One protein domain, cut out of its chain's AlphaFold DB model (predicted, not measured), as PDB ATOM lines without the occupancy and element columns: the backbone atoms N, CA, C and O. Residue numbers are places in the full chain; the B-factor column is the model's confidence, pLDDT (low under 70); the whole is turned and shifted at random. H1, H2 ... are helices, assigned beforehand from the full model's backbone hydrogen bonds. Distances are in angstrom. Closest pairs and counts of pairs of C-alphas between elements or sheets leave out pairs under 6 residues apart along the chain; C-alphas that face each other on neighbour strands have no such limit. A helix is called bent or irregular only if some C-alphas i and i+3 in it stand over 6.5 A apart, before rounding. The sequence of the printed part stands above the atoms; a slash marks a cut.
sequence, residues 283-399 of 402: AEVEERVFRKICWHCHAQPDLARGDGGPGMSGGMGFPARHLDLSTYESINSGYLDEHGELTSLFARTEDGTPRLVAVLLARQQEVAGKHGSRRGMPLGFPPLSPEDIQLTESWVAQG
ATOM      1  N   ALA A 283     125.497 144.211  60.150       97.31
ATOM      2  CA  ALA A 283     126.113 142.885  60.031       97.31
ATOM      3  C   ALA A 283     126.755 142.395  61.346       97.31
ATOM      4  O   ALA A 283     126.613 141.231  61.709       97.31
ATOM      5  N   GLU A 284     127.402 143.294  62.097       97.19
ATOM      6  CA  GLU A 284     128.033 142.955  63.377       97.19
ATOM      7  C   GLU A 284     126.987 142.668  64.468       97.19
ATOM      8  O   GLU A 284     127.119 141.708  65.228       97.19
ATOM      9  N   VAL A 285     125.925 143.480  64.538       96.50
ATOM     10  CA  VAL A 285     124.816 143.281  65.490       96.50
ATOM     11  C   VAL A 285     124.033 142.016  65.151       96.50
ATOM     12  O   VAL A 285     123.649 141.258  66.037       96.50
ATOM     13  N   GLU A 286     123.801 141.766  63.868       95.25
ATOM     14  CA  GLU A 286     123.100 140.591  63.377       95.25
ATOM     15  C   GLU A 286     123.831 139.313  63.792       95.25
ATOM     16  O   GLU A 286     123.222 138.443  64.412       95.25
ATOM     17  N   GLU A 287     125.131 139.223  63.512       93.00
ATOM     18  CA  GLU A 287     125.960 138.066  63.855       93.00
ATOM     19  C   GLU A 287     126.032 137.838  65.370       93.00
ATOM     20  O   GLU A 287     125.867 136.714  65.849       93.00
ATOM     21  N   ARG A 288     126.239 138.907  66.148       93.25
ATOM     22  CA  ARG A 288     126.451 138.794  67.596       93.25
ATOM     23  C   ARG A 288     125.172 138.730  68.419       93.25
ATOM     24  O   ARG A 288     125.235 138.265  69.556       93.25
ATOM     25  N   VAL A 289     124.033 139.189  67.902       93.56
ATOM     26  CA  VAL A 289     122.807 139.374  68.697       93.56
ATOM     27  C   VAL A 289     121.579 138.761  68.030       93.56
ATOM     28  O   VAL A 289     120.956 137.870  68.612       93.56
ATOM     29  N   PHE A 290     121.199 139.200  66.826       92.00
ATOM     30  CA  PHE A 290     119.902 138.809  66.246       92.00
ATOM     31  C   PHE A 290     119.872 137.372  65.704       92.00
ATOM     32  O   PHE A 290     118.884 136.669  65.918       92.00
ATOM     33  N   ARG A 291     120.961 136.884  65.095       86.94
ATOM     34  CA  ARG A 291     121.082 135.497  64.598       86.94
ATOM     35  C   ARG A 291     121.384 134.459  65.678       86.94
ATOM     36  O   ARG A 291     121.531 133.282  65.364       86.94
ATOM     37  N   LYS A 292     121.451 134.874  66.946       84.19
ATOM     38  CA  LYS A 292     121.436 133.945  68.081       84.19
ATOM     39  C   LYS A 292     120.003 133.426  68.292       84.19
ATOM     40  O   LYS A 292     119.254 133.153  67.354       84.19
ATOM     41  N   ILE A 293     119.578 133.293  69.542       81.69
ATOM     42  CA  ILE A 293     118.273 132.728  69.883       81.69
ATOM     43  C   ILE A 293     117.081 133.586  69.414       81.69
ATOM     44  O   ILE A 293     115.985 133.058  69.243       81.69
ATOM     45  N   CYS A 294     117.285 134.886  69.158       88.12
ATOM     46  CA  CYS A 294     116.220 135.842  68.845       88.12
ATOM     47  C   CYS A 294     115.390 135.425  67.622       88.12
ATOM     48  O   CYS A 294     114.162 135.453  67.690       88.12
ATOM     49  N   TRP A 295     116.047 134.972  66.547       82.69
ATOM     50  CA  TRP A 295     115.387 134.507  65.321       82.69
ATOM     51  C   TRP A 295     114.336 133.428  65.603       82.69
ATOM     52  O   TRP A 295     113.237 133.489  65.068       82.69
ATOM     53  N   HIS A 296     114.613 132.467  66.486       82.94
ATOM     54  CA  HIS A 296     113.712 131.333  66.738       82.94
ATOM     55  C   HIS A 296     112.375 131.739  67.380       82.94
ATOM     56  O   HIS A 296     111.430 130.956  67.382       82.94
ATOM     57  N   CYS A 297     112.300 132.943  67.956       89.25
ATOM     58  CA  CYS A 297     111.087 133.485  68.574       89.25
ATOM     59  C   CYS A 297     110.491 134.679  67.815       89.25
ATOM     60  O   CYS A 297     109.361 135.076  68.109       89.25
ATOM     61  N   HIS A 298     111.265 135.271  66.909       93.31
ATOM     62  CA  HIS A 298     110.988 136.540  66.249       93.31
ATOM     63  C   HIS A 298     111.370 136.476  64.768       93.31
ATOM     64  O   HIS A 298     112.080 137.346  64.285       93.31
ATOM     65  N   ALA A 299     110.982 135.439  64.036       89.31
ATOM     66  CA  ALA A 299     111.225 135.385  62.593       89.31
ATOM     67  C   ALA A 299     109.959 134.992  61.853       89.31
ATOM     68  O   ALA A 299     109.064 134.374  62.426       89.31
ATOM     69  N   GLN A 300     109.881 135.337  60.570       85.94
ATOM     70  CA  GLN A 300     108.766 134.890  59.744       85.94
ATOM     71  C   GLN A 300     108.687 133.354  59.724       85.94
ATOM     72  O   GLN A 300     109.724 132.686  59.657       85.94
ATOM     73  N   PRO A 301     107.479 132.764  59.765       81.94
ATOM     74  CA  PRO A 301     107.322 131.313  59.756       81.94
ATOM     75  C   PRO A 301     107.984 130.619  58.561       81.94
ATOM     76  O   PRO A 301     108.528 129.536  58.724       81.94
ATOM     77  N   ASP A 302     107.988 131.218  57.372       80.12
ATOM     78  CA  ASP A 302     108.665 130.667  56.188       80.12
ATOM     79  C   ASP A 302     110.189 130.551  56.385       80.12
ATOM     80  O   ASP A 302     110.787 129.545  56.004       80.12
ATOM     81  N   LEU A 303     110.798 131.521  57.069       75.25
ATOM     82  CA  LEU A 303     112.212 131.520  57.451       75.25
ATOM     83  C   LEU A 303     112.506 130.675  58.706       75.25
ATOM     84  O   LEU A 303     113.641 130.247  58.914       75.25
ATOM     85  N   ALA A 304     111.494 130.411  59.536       75.06
ATOM     86  CA  ALA A 304     111.581 129.658  60.791       75.06
ATOM     87  C   ALA A 304     110.947 128.255  60.709       75.06
ATOM     88  O   ALA A 304     110.536 127.679  61.716       75.06
ATOM     89  N   ARG A 305     110.866 127.679  59.501       75.06
ATOM     90  CA  ARG A 305     110.373 126.308  59.256       75.06
ATOM     91  C   ARG A 305     108.938 126.050  59.742       75.06
ATOM     92  O   ARG A 305     108.575 124.919  60.029       75.06
ATOM     93  N   GLY A 306     108.095 127.074  59.784       76.19
ATOM     94  CA  GLY A 306     106.653 126.981  60.019       76.19
ATOM     95  C   GLY A 306     106.180 127.474  61.387       76.19
ATOM     96  O   GLY A 306     104.972 127.525  61.607       76.19
ATOM     97  N   ASP A 307     107.083 127.869  62.287       82.81
ATOM     98  CA  ASP A 307     106.729 128.538  63.542       82.81
ATOM     99  C   ASP A 307     107.625 129.755  63.759       82.81
ATOM    100  O   ASP A 307     108.805 129.619  64.060       82.81
ATOM    101  N   GLY A 308     107.056 130.956  63.617       86.69
ATOM    102  CA  GLY A 308     107.784 132.201  63.867       86.69
ATOM    103  C   GLY A 308     108.063 132.458  65.349       86.69
ATOM    104  O   GLY A 308     108.777 133.396  65.704       86.69
ATOM    105  N   GLY A 309     107.486 131.622  66.214       90.31
ATOM    106  CA  GLY A 309     107.617 131.677  67.652       90.31
ATOM    107  C   GLY A 309     106.789 132.790  68.302       90.31
ATOM    108  O   GLY A 309     106.083 133.553  67.633       90.31
ATOM    109  N   PRO A 310     106.831 132.887  69.642       91.81
ATOM    110  CA  PRO A 310     105.864 133.688  70.398       91.81
ATOM    111  C   PRO A 310     105.939 135.198  70.183       91.81
ATOM    112  O   PRO A 310     104.962 135.898  70.435       91.81
ATOM    113  N   GLY A 311     107.075 135.711  69.719       92.38
ATOM    114  CA  GLY A 311     107.247 137.123  69.407       92.38
ATOM    115  C   GLY A 311     106.746 137.515  68.017       92.38
ATOM    116  O   GLY A 311     106.303 138.647  67.833       92.38
ATOM    117  N   MET A 312     106.766 136.591  67.054       94.19
ATOM    118  CA  MET A 312     106.224 136.820  65.714       94.19
ATOM    119  C   MET A 312     104.758 136.381  65.627       94.19
ATOM    120  O   MET A 312     103.865 137.217  65.493       94.19
ATOM    121  N   SER A 313     104.503 135.076  65.744       92.19
ATOM    122  CA  SER A 313     103.199 134.439  65.508       92.19
ATOM    123  C   SER A 313     102.353 134.237  66.769       92.19
ATOM    124  O   SER A 313     101.219 133.772  66.675       92.19
ATOM    125  N   GLY A 314     102.876 134.587  67.947       93.12
ATOM    126  CA  GLY A 314     102.211 134.333  69.226       93.12
ATOM    127  C   GLY A 314     102.341 132.876  69.679       93.12
ATOM    128  O   GLY A 314     103.030 132.063  69.058       93.12
ATOM    129  N   GLY A 315     101.701 132.549  70.800       92.69
ATOM    130  CA  GLY A 315     101.858 131.260  71.482       92.69
ATOM    131  C   GLY A 315     102.484 131.416  72.865       92.69
ATOM    132  O   GLY A 315     102.857 132.512  73.272       92.69
ATOM    133  N   MET A 316     102.549 130.333  73.634       94.19
ATOM    134  CA  MET A 316     102.930 130.357  75.057       94.19
ATOM    135  C   MET A 316     102.155 131.392  75.901       94.19
ATOM    136  O   MET A 316     102.695 131.991  76.831       94.19
ATOM    137  N   GLY A 317     100.887 131.640  75.555       94.88
ATOM    138  CA  GLY A 317     100.048 132.678  76.166       94.88
ATOM    139  C   GLY A 317     100.318 134.115  75.695       94.88
ATOM    140  O   GLY A 317      99.631 135.028  76.145       94.88
ATOM    141  N   PHE A 318     101.277 134.338  74.793       94.44
ATOM    142  CA  PHE A 318     101.535 135.647  74.196       94.44
ATOM    143  C   PHE A 318     100.673 135.884  72.946       94.44
ATOM    144  O   PHE A 318     100.512 134.967  72.131       94.44
ATOM    145  N   PRO A 319     100.152 137.111  72.752       94.12
ATOM    146  CA  PRO A 319      99.565 137.507  71.478       94.12
ATOM    147  C   PRO A 319     100.647 137.608  70.396       94.12
ATOM    148  O   PRO A 319     101.816 137.854  70.696       94.12
ATOM    149  N   ALA A 320     100.252 137.465  69.133       93.88
ATOM    150  CA  ALA A 320     101.148 137.682  68.004       93.88
ATOM    151  C   ALA A 320     101.544 139.164  67.931       93.88
ATOM    152  O   ALA A 320     100.696 140.032  67.728       93.88
ATOM    153  N   ARG A 321     102.833 139.463  68.133       94.62
ATOM    154  CA  ARG A 321     103.366 140.836  68.092       94.62
ATOM    155  C   ARG A 321     103.969 141.198  66.738       94.62
ATOM    156  O   ARG A 321     104.308 142.358  66.534       94.62
ATOM    157  N   HIS A 322     104.082 140.234  65.824       94.94
ATOM    158  CA  HIS A 322     104.614 140.411  64.469       94.94
ATOM    159  C   HIS A 322     106.013 141.049  64.464       94.94
ATOM    160  O   HIS A 322     106.382 141.766  63.538       94.94
ATOM    161  N   LEU A 323     106.779 140.811  65.533       94.88
ATOM    162  CA  LEU A 323     108.147 141.277  65.642       94.88
ATOM    163  C   LEU A 323     109.054 140.310  64.886       94.88
ATOM    164  O   LEU A 323     109.277 139.190  65.348       94.88
ATOM    165  N   ASP A 324     109.589 140.781  63.766       93.81
ATOM    166  CA  ASP A 324     110.487 140.035  62.897       93.81
ATOM    167  C   ASP A 324     111.911 140.618  62.930       93.81
ATOM    168  O   ASP A 324     112.170 141.745  62.510       93.81
ATOM    169  N   LEU A 325     112.832 139.820  63.460       93.38
ATOM    170  CA  LEU A 325     114.252 140.089  63.641       93.38
ATOM    171  C   LEU A 325     115.131 139.359  62.608       93.38
ATOM    172  O   LEU A 325     116.348 139.310  62.778       93.38
ATOM    173  N   SER A 326     114.541 138.775  61.559       88.69
ATOM    174  CA  SER A 326     115.271 137.978  60.559       88.69
ATOM    175  C   SER A 326     116.058 138.812  59.542       88.69
ATOM    176  O   SER A 326     117.039 138.329  58.978       88.69
ATOM    177  N   THR A 327     115.647 140.061  59.300       91.31
ATOM    178  CA  THR A 327     116.291 140.964  58.335       91.31
ATOM    179  C   THR A 327     116.341 142.398  58.848       91.31
ATOM    180  O   THR A 327     115.535 142.808  59.687       91.31
ATOM    181  N   TYR A 328     117.256 143.201  58.298       94.50
ATOM    182  CA  TYR A 328     117.358 144.623  58.620       94.50
ATOM    183  C   TYR A 328     116.033 145.363  58.360       94.50
ATOM    184  O   TYR A 328     115.601 146.183  59.170       94.50
ATOM    185  N   GLU A 329     115.384 145.098  57.229       94.88
ATOM    186  CA  GLU A 329     114.128 145.718  56.810       94.88
ATOM    187  C   GLU A 329     112.990 145.383  57.775       94.88
ATOM    188  O   GLU A 329     112.277 146.282  58.232       94.88
ATOM    189  N   SER A 330     112.860 144.106  58.131       92.56
ATOM    190  CA  SER A 330     111.849 143.631  59.071       92.56
ATOM    191  C   SER A 330     112.005 144.278  60.446       92.56
ATOM    192  O   SER A 330     111.045 144.825  60.985       92.56
ATOM    193  N   ILE A 331     113.237 144.347  60.961       93.56
ATOM    194  CA  ILE A 331     113.536 144.983  62.251       93.56
ATOM    195  C   ILE A 331     113.103 146.456  62.254       93.56
ATOM    196  O   ILE A 331     112.564 146.965  63.241       93.56
ATOM    197  N   ASN A 332     113.334 147.166  61.148       93.75
ATOM    198  CA  ASN A 332     112.955 148.573  61.023       93.75
ATOM    199  C   ASN A 332     111.446 148.786  60.849       93.75
ATOM    200  O   ASN A 332     110.969 149.890  61.113       93.75
ATOM    201  N   SER A 333     110.704 147.746  60.466       93.94
ATOM    202  CA  SER A 333     109.248 147.798  60.310       93.94
ATOM    203  C   SER A 333     108.514 147.848  61.656       93.94
ATOM    204  O   SER A 333     107.397 148.351  61.720       93.94
ATOM    205  N   GLY A 334     109.162 147.426  62.749       94.50
ATOM    206  CA  GLY A 334     108.619 147.525  64.104       94.50
ATOM    207  C   GLY A 334     107.836 146.287  64.540       94.50
ATOM    208  O   GLY A 334     108.152 145.170  64.146       94.50
ATOM    209  N   TYR A 335     106.864 146.484  65.428       95.50
ATOM    210  CA  TYR A 335     106.018 145.428  65.993       95.50
ATOM    211  C   TYR A 335     104.638 145.984  66.365       95.50
ATOM    212  O   TYR A 335     104.466 147.199  66.456       95.50
ATOM    213  N   LEU A 336     103.662 145.111  66.614       96.19
ATOM    214  CA  LEU A 336     102.336 145.491  67.109       96.19
ATOM    215  C   LEU A 336     102.349 145.632  68.633       96.19
ATOM    216  O   LEU A 336     102.660 144.676  69.347       96.19
ATOM    217  N   ASP A 337     101.996 146.806  69.146       92.69
ATOM    218  CA  ASP A 337     101.925 147.064  70.583       92.69
ATOM    219  C   ASP A 337     100.681 146.441  71.247       92.69
ATOM    220  O   ASP A 337      99.914 145.707  70.625       92.69
ATOM    221  N   GLU A 338     100.480 146.702  72.543       89.81
ATOM    222  CA  GLU A 338      99.356 146.160  73.321       89.81
ATOM    223  C   GLU A 338      97.972 146.560  72.793       89.81
ATOM    224  O   GLU A 338      97.021 145.813  73.015       89.81
ATOM    225  N   HIS A 339      97.881 147.657  72.042       92.94
ATOM    226  CA  HIS A 339      96.659 148.154  71.413       92.94
ATOM    227  C   HIS A 339      96.505 147.672  69.962       92.94
ATOM    228  O   HIS A 339      95.477 147.928  69.342       92.94
ATOM    229  N   GLY A 340      97.495 146.948  69.430       93.44
ATOM    230  CA  GLY A 340      97.528 146.507  68.037       93.44
ATOM    231  C   GLY A 340      98.093 147.553  67.074       93.44
ATOM    232  O   GLY A 340      97.978 147.378  65.865       93.44
ATOM    233  N   GLU A 341      98.723 148.611  67.587       95.06
ATOM    234  CA  GLU A 341      99.281 149.697  66.786       95.06
ATOM    235  C   GLU A 341     100.740 149.422  66.412       95.06
ATOM    236  O   GLU A 341     101.541 148.932  67.220       95.06
ATOM    237  N   LEU A 342     101.115 149.771  65.179       96.00
ATOM    238  CA  LEU A 342     102.481 149.581  64.701       96.00
ATOM    239  C   LEU A 342     103.435 150.548  65.413       96.00
ATOM    240  O   LEU A 342     103.359 151.765  65.258       96.00
ATOM    241  N   THR A 343     104.376 149.989  66.166       95.62
ATOM    242  CA  THR A 343     105.324 150.730  66.995       95.62
ATOM    243  C   THR A 343     106.761 150.383  66.630       95.62
ATOM    244  O   THR A 343     107.125 149.226  66.425       95.62
ATOM    245  N   SER A 344     107.629 151.397  66.602       95.94
ATOM    246  CA  SER A 344     109.060 151.181  66.387       95.94
ATOM    247  C   SER A 344     109.722 150.538  67.610       95.94
ATOM    248  O   SER A 344     109.619 151.049  68.727       95.94
ATOM    249  N   LEU A 345     110.525 149.494  67.385       94.75
ATOM    250  CA  LEU A 345     111.429 148.908  68.393       94.75
ATOM    251  C   LEU A 345     112.465 149.898  68.937       94.75
ATOM    252  O   LEU A 345     113.087 149.664  69.973       94.75
ATOM    253  N   PHE A 346     112.666 150.999  68.223       96.62
ATOM    254  CA  PHE A 346     113.663 152.014  68.526       96.62
ATOM    255  C   PHE A 346     113.045 153.277  69.122       96.62
ATOM    256  O   PHE A 346     113.773 154.215  69.446       96.62
ATOM    257  N   ALA A 347     111.716 153.306  69.287       95.06
ATOM    258  CA  ALA A 347     111.058 154.356  70.045       95.06
ATOM    259  C   ALA A 347     111.653 154.410  71.460       95.06
ATOM    260  O   ALA A 347     111.962 153.375  72.060       95.06
ATOM    261  N   ARG A 348     111.834 155.624  71.978       95.75
ATOM    262  CA  ARG A 348     112.373 155.832  73.322       95.75
ATOM    263  C   ARG A 348     111.295 155.551  74.366       95.75
ATOM    264  O   ARG A 348     110.138 155.923  74.179       95.75
ATOM    265  N   THR A 349     111.673 154.879  75.446       93.69
ATOM    266  CA  THR A 349     110.873 154.782  76.668       93.69
ATOM    267  C   THR A 349     110.915 156.104  77.438       93.69
ATOM    268  O   THR A 349     111.603 157.044  77.040       93.69
ATOM    269  N   GLU A 350     110.169 156.190  78.540       92.00
ATOM    270  CA  GLU A 350     110.068 157.394  79.384       92.00
ATOM    271  C   GLU A 350     111.427 157.898  79.898       92.00
ATOM    272  O   GLU A 350     111.640 159.100  80.015       92.00
ATOM    273  N   ASP A 351     112.371 156.989  80.142       92.81
ATOM    274  CA  ASP A 351     113.750 157.282  80.558       92.81
ATOM    275  C   ASP A 351     114.698 157.581  79.376       92.81
ATOM    276  O   ASP A 351     115.907 157.710  79.557       92.81
ATOM    277  N   GLY A 352     114.176 157.654  78.149       94.88
ATOM    278  CA  GLY A 352     114.945 157.919  76.937       94.88
ATOM    279  C   GLY A 352     115.636 156.697  76.318       94.88
ATOM    280  O   GLY A 352     116.190 156.825  75.219       94.88
ATOM    281  N   THR A 353     115.601 155.521  76.955       96.69
ATOM    282  CA  THR A 353     116.235 154.294  76.440       96.69
ATOM    283  C   THR A 353     115.457 153.742  75.230       96.69
ATOM    284  O   THR A 353     114.230 153.702  75.257       96.69
ATOM    285  N   PRO A 354     116.100 153.299  74.131       97.00
ATOM    286  CA  PRO A 354     115.380 152.623  73.049       97.00
ATOM    287  C   PRO A 354     114.695 151.339  73.543       97.00
ATOM    288  O   PRO A 354     115.313 150.564  74.270       97.00
ATOM    289  N   ARG A 355     113.450 151.068  73.126       95.94
ATOM    290  CA  ARG A 355     112.668 149.899  73.592       95.94
ATOM    291  C   ARG A 355     113.411 148.567  73.465       95.94
ATOM    292  O   ARG A 355     113.402 147.792  74.419       95.94
ATOM    293  N   LEU A 356     114.083 148.324  72.336       96.38
ATOM    294  CA  LEU A 356     114.919 147.135  72.136       96.38
ATOM    295  C   LEU A 356     115.984 147.002  73.235       96.38
ATOM    296  O   LEU A 356     116.120 145.948  73.841       96.38
ATOM    297  N   VAL A 357     116.702 148.080  73.543       97.81
ATOM    298  CA  VAL A 357     117.742 148.082  74.583       97.81
ATOM    299  C   VAL A 357     117.120 147.913  75.971       97.81
ATOM    300  O   VAL A 357     117.646 147.175  76.800       97.81
ATOM    301  N   ALA A 358     115.958 148.525  76.215       97.19
ATOM    302  CA  ALA A 358     115.258 148.434  77.493       97.19
ATOM    303  C   ALA A 358     114.857 146.992  77.851       97.19
ATOM    304  O   ALA A 358     114.971 146.609  79.014       97.19
ATOM    305  N   VAL A 359     114.419 146.174  76.883       96.06
ATOM    306  CA  VAL A 359     114.088 144.759  77.148       96.06
ATOM    307  C   VAL A 359     115.332 143.890  77.356       96.06
ATOM    308  O   VAL A 359     115.283 142.954  78.153       96.06
ATOM    309  N   LEU A 360     116.460 144.218  76.716       97.19
ATOM    310  CA  LEU A 360     117.737 143.531  76.951       97.19
ATOM    311  C   LEU A 360     118.272 143.818  78.364       97.19
ATOM    312  O   LEU A 360     118.635 142.900  79.097       97.19
ATOM    313  N   LEU A 361     118.233 145.085  78.792       96.88
ATOM    314  CA  LEU A 361     118.601 145.491  80.153       96.88
ATOM    315  C   LEU A 361     117.645 144.913  81.205       96.88
ATOM    316  O   LEU A 361     118.078 144.510  82.285       96.88
ATOM    317  N   ALA A 362     116.347 144.823  80.898       96.19
ATOM    318  CA  ALA A 362     115.373 144.212  81.799       96.19
ATOM    319  C   ALA A 362     115.726 142.751  82.115       96.19
ATOM    320  O   ALA A 362     115.509 142.317  83.244       96.19
ATOM    321  N   ARG A 363     116.341 142.006  81.185       96.00
ATOM    322  CA  ARG A 363     116.762 140.625  81.461       96.00
ATOM    323  C   ARG A 363     117.866 140.537  82.508       96.00
ATOM    324  O   ARG A 363     117.823 139.636  83.337       96.00
ATOM    325  N   GLN A 364     118.805 141.485  82.515       95.69
ATOM    326  CA  GLN A 364     119.833 141.572  83.559       95.69
ATOM    327  C   GLN A 364     119.209 141.832  84.937       95.69
ATOM    328  O   GLN A 364     119.621 141.240  85.928       95.69
ATOM    329  N   GLN A 365     118.172 142.675  84.998       94.12
ATOM    330  CA  GLN A 365     117.432 142.929  86.238       94.12
ATOM    331  C   GLN A 365     116.637 141.693  86.687       94.12
ATOM    332  O   GLN A 365     116.653 141.349  87.866       94.12
ATOM    333  N   GLU A 366     115.983 140.993  85.755       93.12
ATOM    334  CA  GLU A 366     115.198 139.792  86.059       93.12
ATOM    335  C   GLU A 366     116.044 138.681  86.680       93.12
ATOM    336  O   GLU A 366     115.622 138.092  87.673       93.12
ATOM    337  N   VAL A 367     117.239 138.401  86.143       92.12
ATOM    338  CA  VAL A 367     118.129 137.382  86.732       92.12
ATOM    339  C   VAL A 367     118.706 137.806  88.086       92.12
ATOM    340  O   VAL A 367     119.105 136.953  88.870       92.12
ATOM    341  N   ALA A 368     118.676 139.106  88.396       92.31
ATOM    342  CA  ALA A 368     118.974 139.655  89.717       92.31
ATOM    343  C   ALA A 368     117.755 139.707  90.660       92.31
ATOM    344  O   ALA A 368     117.810 140.353  91.706       92.31
ATOM    345  N   GLY A 369     116.648 139.049  90.298       89.44
ATOM    346  CA  GLY A 369     115.430 138.968  91.112       89.44
ATOM    347  C   GLY A 369     114.546 140.217  91.059       89.44
ATOM    348  O   GLY A 369     113.583 140.331  91.818       89.44
ATOM    349  N   LYS A 370     114.841 141.176  90.174       90.00
ATOM    350  CA  LYS A 370     114.055 142.406  90.012       90.00
ATOM    351  C   LYS A 370     113.065 142.245  88.862       90.00
ATOM    352  O   LYS A 370     113.373 142.516  87.702       90.00
ATOM    353  N   HIS A 371     111.852 141.815  89.194       84.81
ATOM    354  CA  HIS A 371     110.785 141.589  88.218       84.81
ATOM    355  C   HIS A 371     109.961 142.861  87.981       84.81
ATOM    356  O   HIS A 371     109.031 143.169  88.721       84.81
ATOM    357  N   GLY A 372     110.305 143.603  86.928       84.12
ATOM    358  CA  GLY A 372     109.527 144.756  86.475       84.12
ATOM    359  C   GLY A 372     108.296 144.382  85.636       84.12
ATOM    360  O   GLY A 372     108.035 143.212  85.323       84.12
ATOM    361  N   SER A 373     107.556 145.411  85.216       84.81
ATOM    362  CA  SER A 373     106.464 145.284  84.239       84.81
ATOM    363  C   SER A 373     106.972 144.874  82.854       84.81
ATOM    364  O   SER A 373     106.314 144.110  82.150       84.81
ATOM    365  N   ARG A 374     108.175 145.325  82.472       89.56
ATOM    366  CA  ARG A 374     108.841 144.893  81.238       89.56
ATOM    367  C   ARG A 374     109.456 143.518  81.430       89.56
ATOM    368  O   ARG A 374     110.187 143.287  82.388       89.56
ATOM    369  N   ARG A 375     109.173 142.635  80.479       91.25
ATOM    370  CA  ARG A 375     109.754 141.299  80.417       91.25
ATOM    371  C   ARG A 375     111.106 141.353  79.712       91.25
ATOM    372  O   ARG A 375     111.230 141.969  78.654       91.25
ATOM    373  N   GLY A 376     112.101 140.735  80.329       94.50
ATOM    374  CA  GLY A 376     113.467 140.682  79.841       94.50
ATOM    375  C   GLY A 376     113.623 139.773  78.628       94.50
ATOM    376  O   GLY A 376     113.008 138.709  78.553       94.50
ATOM    377  N   MET A 377     114.488 140.181  77.701       94.50
ATOM    378  CA  MET A 377     114.923 139.378  76.558       94.50
ATOM    379  C   MET A 377     116.440 139.105  76.621       94.50
ATOM    380  O   MET A 377     117.186 139.992  77.034       94.50
ATOM    381  N   PRO A 378     116.922 137.923  76.193       93.62
ATOM    382  CA  PRO A 378     116.148 136.841  75.587       93.62
ATOM    383  C   PRO A 378     115.336 136.040  76.619       93.62
ATOM    384  O   PRO A 378     115.770 135.796  77.746       93.62
ATOM    385  N   LEU A 379     114.122 135.651  76.228       91.00
ATOM    386  CA  LEU A 379     113.148 135.023  77.116       91.00
ATOM    387  C   LEU A 379     113.607 133.623  77.552       91.00
ATOM    388  O   LEU A 379     113.683 132.720  76.727       91.00
ATOM    389  N   GLY A 380     113.850 133.421  78.849       90.81
ATOM    390  CA  GLY A 380     114.264 132.114  79.382       90.81
ATOM    391  C   GLY A 380     115.737 131.767  79.139       90.81
ATOM    392  O   GLY A 380     116.127 130.629  79.360       90.81
ATOM    393  N   PHE A 381     116.578 132.725  78.749       92.94
ATOM    394  CA  PHE A 381     118.025 132.530  78.567       92.94
ATOM    395  C   PHE A 381     118.827 133.501  79.441       92.94
ATOM    396  O   PHE A 381     118.233 134.427  80.012       92.94
ATOM    397  N   PRO A 382     120.148 133.319  79.591       92.75
ATOM    398  CA  PRO A 382     120.996 134.317  80.227       92.75
ATOM    399  C   PRO A 382     120.861 135.684  79.541       92.75
ATOM    400  O   PRO A 382     120.568 135.752  78.341       92.75
ATOM    401  N   PRO A 383     121.047 136.792  80.280       95.25
ATOM    402  CA  PRO A 383     121.121 138.102  79.655       95.25
ATOM    403  C   PRO A 383     122.287 138.154  78.663       95.25
ATOM    404  O   PRO A 383     123.304 137.482  78.844       95.25
ATOM    405  N   LEU A 384     122.158 138.999  77.640       95.94
ATOM    406  CA  LEU A 384     123.291 139.318  76.777       95.94
ATOM    407  C   LEU A 384     124.422 139.961  77.591       95.94
ATOM    408  O   LEU A 384     124.177 140.618  78.613       95.94
ATOM    409  N   SER A 385     125.656 139.794  77.110       96.31
ATOM    410  CA  SER A 385     126.808 140.434  77.737       96.31
ATOM    411  C   SER A 385     126.684 141.963  77.661       96.31
ATOM    412  O   SER A 385     126.018 142.488  76.757       96.31
ATOM    413  N   PRO A 386     127.326 142.708  78.579       97.62
ATOM    414  CA  PRO A 386     127.361 144.165  78.515       97.62
ATOM    415  C   PRO A 386     127.840 144.692  77.155       97.62
ATOM    416  O   PRO A 386     127.296 145.675  76.664       97.62
ATOM    417  N   GLU A 387     128.791 144.012  76.515       98.06
ATOM    418  CA  GLU A 387     129.340 144.361  75.201       98.06
ATOM    419  C   GLU A 387     128.335 144.118  74.068       98.06
ATOM    420  O   GLU A 387     128.232 144.942  73.165       98.06
ATOM    421  N   ASP A 388     127.569 143.024  74.104       97.81
ATOM    422  CA  ASP A 388     126.525 142.750  73.103       97.81
ATOM    423  C   ASP A 388     125.363 143.766  73.217       97.81
ATOM    424  O   ASP A 388     124.816 144.225  72.204       97.81
ATOM    425  N   ILE A 389     125.017 144.192  74.440       98.12
ATOM    426  CA  ILE A 389     124.042 145.274  74.667       98.12
ATOM    427  C   ILE A 389     124.613 146.621  74.206       98.12
ATOM    428  O   ILE A 389     123.934 147.344  73.477       98.12
ATOM    429  N   GLN A 390     125.860 146.940  74.570       98.38
ATOM    430  CA  GLN A 390     126.565 148.155  74.143       98.38
ATOM    431  C   GLN A 390     126.623 148.257  72.619       98.38
ATOM    432  O   GLN A 390     126.373 149.325  72.060       98.38
ATOM    433  N   LEU A 391     126.928 147.149  71.941       98.44
ATOM    434  CA  LEU A 391     126.977 147.058  70.487       98.44
ATOM    435  C   LEU A 391     125.616 147.400  69.870       98.44
ATOM    436  O   LEU A 391     125.530 148.266  68.997       98.44
ATOM    437  N   THR A 392     124.553 146.766  70.370       97.94
ATOM    438  CA  THR A 392     123.176 147.007  69.917       97.94
ATOM    439  C   THR A 392     122.773 148.461  70.140       97.94
ATOM    440  O   THR A 392     122.240 149.111  69.243       97.94
ATOM    441  N   GLU A 393     123.050 149.002  71.324       98.31
ATOM    442  CA  GLU A 393     122.711 150.378  71.663       98.31
ATOM    443  C   GLU A 393     123.484 151.392  70.811       98.31
ATOM    444  O   GLU A 393     122.896 152.352  70.310       98.31
ATOM    445  N   SER A 394     124.777 151.155  70.589       98.62
ATOM    446  CA  SER A 394     125.629 152.009  69.756       98.62
ATOM    447  C   SER A 394     125.139 152.033  68.312       98.62
ATOM    448  O   SER A 394     125.008 153.108  67.732       98.62
ATOM    449  N   TRP A 395     124.775 150.876  67.753       98.44
ATOM    450  CA  TRP A 395     124.166 150.796  66.425       98.44
ATOM    451  C   TRP A 395     122.874 151.615  66.332       98.44
ATOM    452  O   TRP A 395     122.696 152.385  65.385       98.44
ATOM    453  N   VAL A 396     121.995 151.517  67.337       98.06
ATOM    454  CA  VAL A 396     120.760 152.316  67.391       98.06
ATOM    455  C   VAL A 396     121.064 153.812  67.462       98.06
ATOM    456  O   VAL A 396     120.478 154.593  66.711       98.06
ATOM    457  N   ALA A 397     121.998 154.217  68.325       97.94
ATOM    458  CA  ALA A 397     122.380 155.613  68.515       97.94
ATOM    459  C   ALA A 397     123.031 156.235  67.267       97.94
ATOM    460  O   ALA A 397     122.817 157.413  66.990       97.94
ATOM    461  N   GLN A 398     123.763 155.443  66.482       98.00
ATOM    462  CA  GLN A 398     124.401 155.862  65.228       98.00
ATOM    463  C   GLN A 398     123.432 155.913  64.031       98.00
ATOM    464  O   GLN A 398     123.855 156.100  62.892       98.00
ATOM    465  N   GLY A 399     122.125 155.746  64.258       97.06
ATOM    466  CA  GLY A 399     121.114 155.799  63.199       97.06
ATOM    467  C   GLY A 399     120.917 154.478  62.455       97.06
ATOM    468  O   GLY A 399     120.266 154.476  61.413       97.06
TER     469      GLY A 399
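What this domain is: This is residues 283 to 399 of the 402 residues of the protein "C-type cytochrome" of Polyangiaceae bacterium (UniProt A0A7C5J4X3). Little here is regular structure: a helical hairpin, H4 and H5, with H1 packed on H5, lies to one side of long loops holding short H2 and H3. Of 117 printed residues, 43 are in five named helices, H1 to H5 in order; with no named strand, the class is all helix. It is compact, radius of gyration of the C-alphas 13.5 A, spanning 33 by 31 by 27 A.

Where its parts are: Find C-alpha 355 at (112.668, 149.899, 73.592); H4 runs 19.0 A to residue 367. H5, residues 386 to 397, runs 16.0 A to (122.380, 155.613, 68.515). H1, residues 283 to 290, spans 9.7 A and is only just irregular: C-alphas 287 and 290 are 6.6 A apart. H2, residues 293 to 296, spans 5.7 A; H3, residues 328 to 333, 8.9 A.

How they stand to each other: H4 touches H5 with residues 357 to 361 alone, at a shallow tilt of 17 degrees, opposite ways; closest C-alphas, Val 357 and Glu 393, 6.2 A. H1 touches H5 at a steep tilt of 58 degrees; closest C-alphas, Val 285 and Thr 392, 6.0 A. H2 and H1 meet only through their link. H3 is apart from H4. Every O i to N i+4 pair is within hydrogen-bond range in H1, H3 and H5, and 8 of 9 in H4; H2 is too short for one.

The domain as a whole: The farthest C-alphas, Arg 305 and Asp 351, are 37.7 A apart. The printed part has no cut; the links after H2, H3 and H4 are long. No printed residue is under 70 in pLDDT.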